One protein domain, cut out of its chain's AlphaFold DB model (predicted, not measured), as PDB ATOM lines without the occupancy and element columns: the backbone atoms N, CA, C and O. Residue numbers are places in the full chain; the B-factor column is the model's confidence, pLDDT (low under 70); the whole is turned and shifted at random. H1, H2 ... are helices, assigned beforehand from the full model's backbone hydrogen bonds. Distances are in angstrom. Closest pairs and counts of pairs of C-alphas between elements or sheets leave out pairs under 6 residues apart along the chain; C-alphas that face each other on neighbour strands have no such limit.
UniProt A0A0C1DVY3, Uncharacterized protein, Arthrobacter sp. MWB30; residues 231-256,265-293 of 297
ATOM      1  N   VAL A 231       9.405  28.708 -88.037       95.19
ATOM      2  CA  VAL A 231       9.262  30.125 -88.402       95.19
ATOM      3  C   VAL A 231       7.885  30.390 -89.013       95.19
ATOM      4  O   VAL A 231       7.215  31.320 -88.565       95.19
ATOM      5  N   ALA A 232       7.424  29.564 -89.957       92.81
ATOM      6  CA  ALA A 232       6.098  29.694 -90.564       92.81
ATOM      7  C   ALA A 232       4.973  29.645 -89.511       92.81
ATOM      8  O   ALA A 232       4.123  30.536 -89.490       92.81
ATOM      9  N   ASP A 233       5.034  28.694 -88.571       92.50
ATOM     10  CA  ASP A 233       4.107  28.606 -87.437       92.50
ATOM     11  C   ASP A 233       4.126  29.883 -86.578       92.50
ATOM     12  O   ASP A 233       3.071  30.399 -86.192       92.50
ATOM     13  N   THR A 234       5.312  30.430 -86.272       92.88
ATOM     14  CA  THR A 234       5.402  31.686 -85.505       92.88
ATOM     15  C   THR A 234       4.846  32.883 -86.269       92.88
ATOM     16  O   THR A 234       4.148  33.695 -85.663       92.88
ATOM     17  N   THR A 235       5.072  32.970 -87.582       92.94
ATOM     18  CA  THR A 235       4.517  34.031 -88.433       92.94
ATOM     19  C   THR A 235       2.994  33.959 -88.464       92.94
ATOM     20  O   THR A 235       2.347  34.965 -88.190       92.94
ATOM     21  N   THR A 236       2.397  32.775 -88.656       88.56
ATOM     22  CA  THR A 236       0.932  32.604 -88.604       88.56
ATOM     23  C   THR A 236       0.348  33.031 -87.250       88.56
ATOM     24  O   THR A 236      -0.704  33.670 -87.191       88.56
ATOM     25  N   ILE A 237       1.035  32.731 -86.142       88.00
ATOM     26  CA  ILE A 237       0.622  33.173 -84.800       88.00
ATOM     27  C   ILE A 237       0.715  34.703 -84.657       88.00
ATOM     28  O   ILE A 237      -0.175  35.311 -84.056       88.00
ATOM     29  N   LEU A 238       1.759  35.333 -85.206       87.38
ATOM     30  CA  LEU A 238       1.930  36.790 -85.196       87.38
ATOM     31  C   LEU A 238       0.884  37.497 -86.066       87.38
ATOM     32  O   LEU A 238       0.287  38.464 -85.603       87.38
ATOM     33  N   GLU A 239       0.592  36.986 -87.262       86.62
ATOM     34  CA  GLU A 239      -0.467  37.490 -88.146       86.62
ATOM     35  C   GLU A 239      -1.841  37.419 -87.469       86.62
ATOM     36  O   GLU A 239      -2.574  38.409 -87.443       86.62
ATOM     37  N   MET A 240      -2.172  36.287 -86.832       86.44
ATOM     38  CA  MET A 240      -3.396  36.156 -86.031       86.44
ATOM     39  C   MET A 240      -3.427  37.133 -84.847       86.44
ATOM     40  O   MET A 240      -4.474  37.719 -84.558       86.44
ATOM     41  N   GLY A 241      -2.294  37.338 -84.169       83.12
ATOM     42  CA  GLY A 241      -2.162  38.307 -83.079       83.12
ATOM     43  C   GLY A 241      -2.339  39.757 -83.540       83.12
ATOM     44  O   GLY A 241      -3.033  40.530 -82.883       83.12
ATOM     45  N   GLN A 242      -1.775  40.116 -84.695       83.06
ATOM     46  CA  GLN A 242      -1.908  41.436 -85.310       83.06
ATOM     47  C   GLN A 242      -3.337  41.685 -85.803       83.06
ATOM     48  O   GLN A 242      -3.893  42.750 -85.536       83.06
ATOM     49  N   ALA A 243      -3.962  40.702 -86.460       79.75
ATOM     50  CA  ALA A 243      -5.363  40.773 -86.861       79.75
ATOM     51  C   ALA A 243      -6.285  40.968 -85.645       79.75
ATOM     52  O   ALA A 243      -7.211  41.776 -85.696       79.75
ATOM     53  N   TYR A 244      -5.995  40.297 -84.523       75.69
ATOM     54  CA  TYR A 244      -6.720  40.490 -83.267       75.69
ATOM     55  C   TYR A 244      -6.505  41.887 -82.664       75.69
ATOM     56  O   TYR A 244      -7.481  42.548 -82.322       75.69
ATOM     57  N   ALA A 245      -5.265  42.377 -82.583       73.94
ATOM     58  CA  ALA A 245      -4.971  43.718 -82.067       73.94
ATOM     59  C   ALA A 245      -5.604  44.830 -82.928       73.94
ATOM     60  O   ALA A 245      -6.089  45.837 -82.405       73.94
ATOM     61  N   LEU A 246      -5.655  44.635 -84.251       77.56
ATOM     62  CA  LEU A 246      -6.365  45.520 -85.173       77.56
ATOM     63  C   LEU A 246      -7.886  45.447 -84.963       77.56
ATOM     64  O   LEU A 246      -8.543  46.487 -84.940       77.56
ATOM     65  N   ALA A 247      -8.448  44.252 -84.760       74.19
ATOM     66  CA  ALA A 247      -9.865  44.072 -84.441       74.19
ATOM     67  C   ALA A 247     -10.250  44.721 -83.097       74.19
ATOM     68  O   ALA A 247     -11.279  45.381 -83.017       74.19
ATOM     69  N   GLU A 248      -9.412  44.608 -82.063       75.06
ATOM     70  CA  GLU A 248      -9.621  45.250 -80.757       75.06
ATOM     71  C   GLU A 248      -9.569  46.782 -80.875       75.06
ATOM     72  O   GLU A 248     -10.500  47.474 -80.460       75.06
ATOM     73  N   ARG A 249      -8.541  47.328 -81.541       69.88
ATOM     74  CA  ARG A 249      -8.410  48.777 -81.762       69.88
ATOM     75  C   ARG A 249      -9.535  49.347 -82.631       69.88
ATOM     76  O   ARG A 249      -9.995  50.456 -82.374       69.88
ATOM     77  N   THR A 250      -9.998  48.610 -83.642       68.44
ATOM     78  CA  THR A 250     -11.128  49.042 -84.486       68.44
ATOM     79  C   THR A 250     -12.486  48.835 -83.819       68.44
ATOM     80  O   THR A 250     -13.396  49.608 -84.097       68.44
ATOM     81  N   ALA A 251     -12.641  47.883 -82.894       60.75
ATOM     82  CA  ALA A 251     -13.854  47.752 -82.085       60.75
ATOM     83  C   ALA A 251     -14.073  48.976 -81.179       60.75
ATOM     84  O   ALA A 251     -15.195  49.471 -81.103       60.75
ATOM     85  N   VAL A 252     -13.004  49.520 -80.581       57.53
ATOM     86  CA  VAL A 252     -13.051  50.774 -79.798       57.53
ATOM     87  C   VAL A 252     -13.385  51.992 -80.674       57.53
ATOM     88  O   VAL A 252     -14.060  52.909 -80.222       57.53
ATOM     89  N   LEU A 253     -12.978  52.001 -81.947       53.69
ATOM     90  CA  LEU A 253     -13.361  53.061 -82.893       53.69
ATOM     91  C   LEU A 253     -14.811  52.916 -83.398       53.69
ATOM     92  O   LEU A 253     -15.437  53.908 -83.748       53.69
ATOM     93  N   LYS A 254     -15.368  51.697 -83.413       52.97
ATOM     94  CA  LYS A 254     -16.765  51.435 -83.810       52.97
ATOM     95  C   LYS A 254     -17.794  51.811 -82.739       52.97
ATOM     96  O   LYS A 254     -18.973  51.916 -83.065       52.97
ATOM     97  N   THR A 255     -17.385  52.025 -81.486       52.69
ATOM     98  CA  THR A 255     -18.293  52.532 -80.441       52.69
ATOM     99  C   THR A 255     -18.660  54.008 -80.615       52.69
ATOM    100  O   THR A 255     -19.728  54.404 -80.152       52.69
ATOM    101  N   ASP A 256     -17.877  54.784 -81.372       49.69
ATOM    102  CA  ASP A 256     -18.170  56.188 -81.694       49.69
ATOM    103  C   ASP A 256     -18.932  56.330 -83.034       49.69
ATOM    104  O   ASP A 256     -18.507  57.005 -83.970       49.69
ATOM    105  N   VAL A 265     -16.284  37.900 -85.295       55.28
ATOM    106  CA  VAL A 265     -15.128  37.570 -84.442       55.28
ATOM    107  C   VAL A 265     -15.346  36.264 -83.642       55.28
ATOM    108  O   VAL A 265     -14.500  35.881 -82.833       55.28
ATOM    109  N   THR A 266     -16.460  35.543 -83.834       54.50
ATOM    110  CA  THR A 266     -16.814  34.363 -83.017       54.50
ATOM    111  C   THR A 266     -16.291  33.022 -83.545       54.50
ATOM    112  O   THR A 266     -16.524  31.982 -82.918       54.50
ATOM    113  N   GLN A 267     -15.529  33.004 -84.649       58.31
ATOM    114  CA  GLN A 267     -14.955  31.761 -85.174       58.31
ATOM    115  C   GLN A 267     -14.157  31.004 -84.099       58.31
ATOM    116  O   GLN A 267     -13.139  31.477 -83.592       58.31
ATOM    117  N   LYS A 268     -14.572  29.761 -83.805       59.97
ATOM    118  CA  LYS A 268     -13.980  28.901 -82.757       59.97
ATOM    119  C   LYS A 268     -12.454  28.753 -82.869       59.97
ATOM    120  O   LYS A 268     -11.781  28.591 -81.854       59.97
ATOM    121  N   ARG A 269     -11.901  28.845 -84.087       54.09
ATOM    122  CA  ARG A 269     -10.452  28.832 -84.354       54.09
ATOM    123  C   ARG A 269      -9.730  30.068 -83.804       54.09
ATOM    124  O   ARG A 269      -8.675  29.905 -83.203       54.09
ATOM    125  N   ALA A 270     -10.305  31.265 -83.927       55.06
ATOM    126  CA  ALA A 270      -9.726  32.494 -83.379       55.06
ATOM    127  C   ALA A 270      -9.703  32.470 -81.839       55.06
ATOM    128  O   ALA A 270      -8.707  32.847 -81.223       55.06
ATOM    129  N   VAL A 271     -10.757  31.935 -81.210       66.75
ATOM    130  CA  VAL A 271     -10.805  31.719 -79.752       66.75
ATOM    131  C   VAL A 271      -9.735  30.711 -79.308       66.75
ATOM    132  O   VAL A 271      -8.971  30.994 -78.386       66.75
ATOM    133  N   ALA A 272      -9.614  29.573 -80.001       66.38
ATOM    134  CA  ALA A 272      -8.598  28.561 -79.706       66.38
ATOM    135  C   ALA A 272      -7.155  29.065 -79.923       66.38
ATOM    136  O   ALA A 272      -6.258  28.700 -79.159       66.38
ATOM    137  N   ALA A 273      -6.926  29.919 -80.925       59.28
ATOM    138  CA  ALA A 273      -5.642  30.580 -81.155       59.28
ATOM    139  C   ALA A 273      -5.318  31.583 -80.036       59.28
ATOM    140  O   ALA A 273      -4.239  31.514 -79.449       59.28
ATOM    141  N   ARG A 274      -6.272  32.448 -79.658       67.06
ATOM    142  CA  ARG A 274      -6.138  33.397 -78.537       67.06
ATOM    143  C   ARG A 274      -5.781  32.691 -77.229       67.06
ATOM    144  O   ARG A 274      -4.898  33.145 -76.500       67.06
ATOM    145  N   ASP A 275      -6.459  31.589 -76.925       71.94
ATOM    146  CA  ASP A 275      -6.252  30.867 -75.672       71.94
ATOM    147  C   ASP A 275      -4.920  30.089 -75.684       71.94
ATOM    148  O   ASP A 275      -4.233  30.056 -74.661       71.94
ATOM    149  N   ASN A 276      -4.468  29.602 -76.850       72.00
ATOM    150  CA  ASN A 276      -3.099  29.102 -77.045       72.00
ATOM    151  C   ASN A 276      -2.033  30.192 -76.862       72.00
ATOM    152  O   ASN A 276      -1.045  29.955 -76.168       72.00
ATOM    153  N   ILE A 277      -2.221  31.384 -77.438       70.62
ATOM    154  CA  ILE A 277      -1.296  32.518 -77.275       70.62
ATOM    155  C   ILE A 277      -1.202  32.888 -75.792       70.62
ATOM    156  O   ILE A 277      -0.107  32.900 -75.233       70.62
ATOM    157  N   ARG A 278      -2.338  33.069 -75.104       75.25
ATOM    158  CA  ARG A 278      -2.368  33.337 -73.655       75.25
ATOM    159  C   ARG A 278      -1.689  32.233 -72.839       75.25
ATOM    160  O   ARG A 278      -0.984  32.545 -71.878       75.25
ATOM    161  N   ALA A 279      -1.866  30.962 -73.206       79.62
ATOM    162  CA  ALA A 279      -1.195  29.842 -72.549       79.62
ATOM    163  C   ALA A 279       0.329  29.874 -72.762       79.62
ATOM    164  O   ALA A 279       1.071  29.784 -71.783       79.62
ATOM    165  N   ARG A 280       0.800  30.074 -74.003       74.56
ATOM    166  CA  ARG A 280       2.230  30.159 -74.348       74.56
ATOM    167  C   ARG A 280       2.904  31.374 -73.706       74.56
ATOM    168  O   ARG A 280       3.918  31.202 -73.040       74.56
ATOM    169  N   THR A 281       2.318  32.571 -73.773       73.19
ATOM    170  CA  THR A 281       2.852  33.768 -73.091       73.19
ATOM    171  C   THR A 281       2.913  33.579 -71.571       73.19
ATOM    172  O   THR A 281       3.868  34.008 -70.925       73.19
ATOM    173  N   LYS A 282       1.933  32.886 -70.970       74.19
ATOM    174  CA  LYS A 282       1.947  32.563 -69.533       74.19
ATOM    175  C   LYS A 282       2.977  31.486 -69.173       74.19
ATOM    176  O   LYS A 282       3.497  31.527 -68.059       74.19
ATOM    177  N   ALA A 283       3.273  30.547 -70.073       79.69
ATOM    178  CA  ALA A 283       4.353  29.573 -69.912       79.69
ATOM    179  C   ALA A 283       5.727  30.257 -69.994       79.69
ATOM    180  O   ALA A 283       6.489  30.176 -69.035       79.69
ATOM    181  N   LEU A 284       5.974  31.051 -71.040       76.19
ATOM    182  CA  LEU A 284       7.203  31.838 -71.198       76.19
ATOM    183  C   LEU A 284       7.428  32.783 -70.008       76.19
ATOM    184  O   LEU A 284       8.486  32.744 -69.393       76.19
ATOM    185  N   SER A 285       6.403  33.524 -69.567       72.38
ATOM    186  CA  SER A 285       6.508  34.382 -68.372       72.38
ATOM    187  C   SER A 285       6.792  33.597 -67.081       72.38
ATOM    188  O   SER A 285       7.391  34.138 -66.150       72.38
ATOM    189  N   ARG A 286       6.375  32.325 -66.978       79.94
ATOM    190  CA  ARG A 286       6.747  31.449 -65.852       79.94
ATOM    191  C   ARG A 286       8.201  31.006 -65.961       79.94
ATOM    192  O   ARG A 286       8.912  31.094 -64.970       79.94
ATOM    193  N   GLU A 287       8.651  30.577 -67.134       78.31
ATOM    194  CA  GLU A 287      10.044  30.184 -67.382       78.31
ATOM    195  C   GLU A 287      11.015  31.351 -67.165       78.31
ATOM    196  O   GLU A 287      12.039  31.187 -66.506       78.31
ATOM    197  N   GLU A 288      10.662  32.555 -67.613       72.44
ATOM    198  CA  GLU A 288      11.395  33.791 -67.332       72.44
ATOM    199  C   GLU A 288      11.428  34.109 -65.835       72.44
ATOM    200  O   GLU A 288      12.486  34.449 -65.314       72.44
ATOM    201  N   LYS A 289      10.320  33.930 -65.103       73.31
ATOM    202  CA  LYS A 289      10.298  34.082 -63.636       73.31
ATOM    203  C   LYS A 289      11.127  33.017 -62.921       73.31
ATOM    204  O   LYS A 289      11.773  33.341 -61.932       73.31
ATOM    205  N   HIS A 290      11.170  31.782 -63.418       73.19
ATOM    206  CA  HIS A 290      12.069  30.749 -62.896       73.19
ATOM    207  C   HIS A 290      13.544  31.064 -63.201       73.19
ATOM    208  O   HIS A 290      14.400  30.812 -62.356       73.19
ATOM    209  N   ARG A 291      13.838  31.671 -64.359       67.44
ATOM    210  CA  ARG A 291      15.182  32.116 -64.765       67.44
ATOM    211  C   ARG A 291      15.656  33.360 -63.998       67.44
ATOM    212  O   ARG A 291      16.829  33.440 -63.656       67.44
ATOM    213  N   ALA A 292      14.760  34.301 -63.701       70.81
ATOM    214  CA  ALA A 292      15.055  35.552 -62.994       70.81
ATOM    215  C   ALA A 292      14.893  35.464 -61.462       70.81
ATOM    216  O   ALA A 292      15.309  36.369 -60.744       70.81
ATOM    217  N   GLY A 293      14.252  34.407 -60.956       62.12
ATOM    218  CA  GLY A 293      13.689  34.361 -59.607       62.12
ATOM    219  C   GLY A 293      13.976  33.071 -58.850       62.12
ATOM    220  O   GLY A 293      13.051  32.463 -58.310       62.12
TER     221      GLY A 293
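Overview. This is residues 231 to 256 and 265 to 293 of the 297 residues of an uncharacterized protein of Arthrobacter sp. MWB30 (UniProt A0A0C1DVY3). Two long, separate helices, H1 and then H2, cross steeply as a lopsided X, meeting in a small patch in the first half of each. Residues 231 to 236 and 248 to 256 at H1's two ends and residues 278 to 293 at the end of H2 stand free. The printed part has 55 residues, is all helix with no named strand, and is loose, with a radius of gyration of the C-alphas of 14.2 A and spans of 44 by 27 by 19 A.

Arrangement. Look first at H1, residues 231 to 254, which touches H2, residues 268 to 292, with residues 237 to 241 alone; H2 answers with residues 270 to 277 alone. The closest C-alphas are those of Ile 237 and Ala 273, 7.7 A apart. The helices run opposite ways at a steep tilt of 69.8 degrees, only just short of about perpendicular. In both, every O i to N i+4 pair is within hydrogen-bond range.

Along the chain. Find C-alpha 231 at (9.262, 30.125, -88.402); from there H1 runs 34.0 A to C-alpha 254. H2 runs 35.7 A from C-alpha 268 to C-alpha 292 at (15.055, 35.552, -62.994).

Size, cuts and confidence. The C-alphas of Asp 256 and Gly 293, the two farthest apart, are 44.5 A apart. Residues 257 to 264 are not printed, and C-alphas 256 and 265 are 19.1 A apart across this cut. Look for pLDDT under 70 at residues 249 to 256, 265 to 274, 291 and 293.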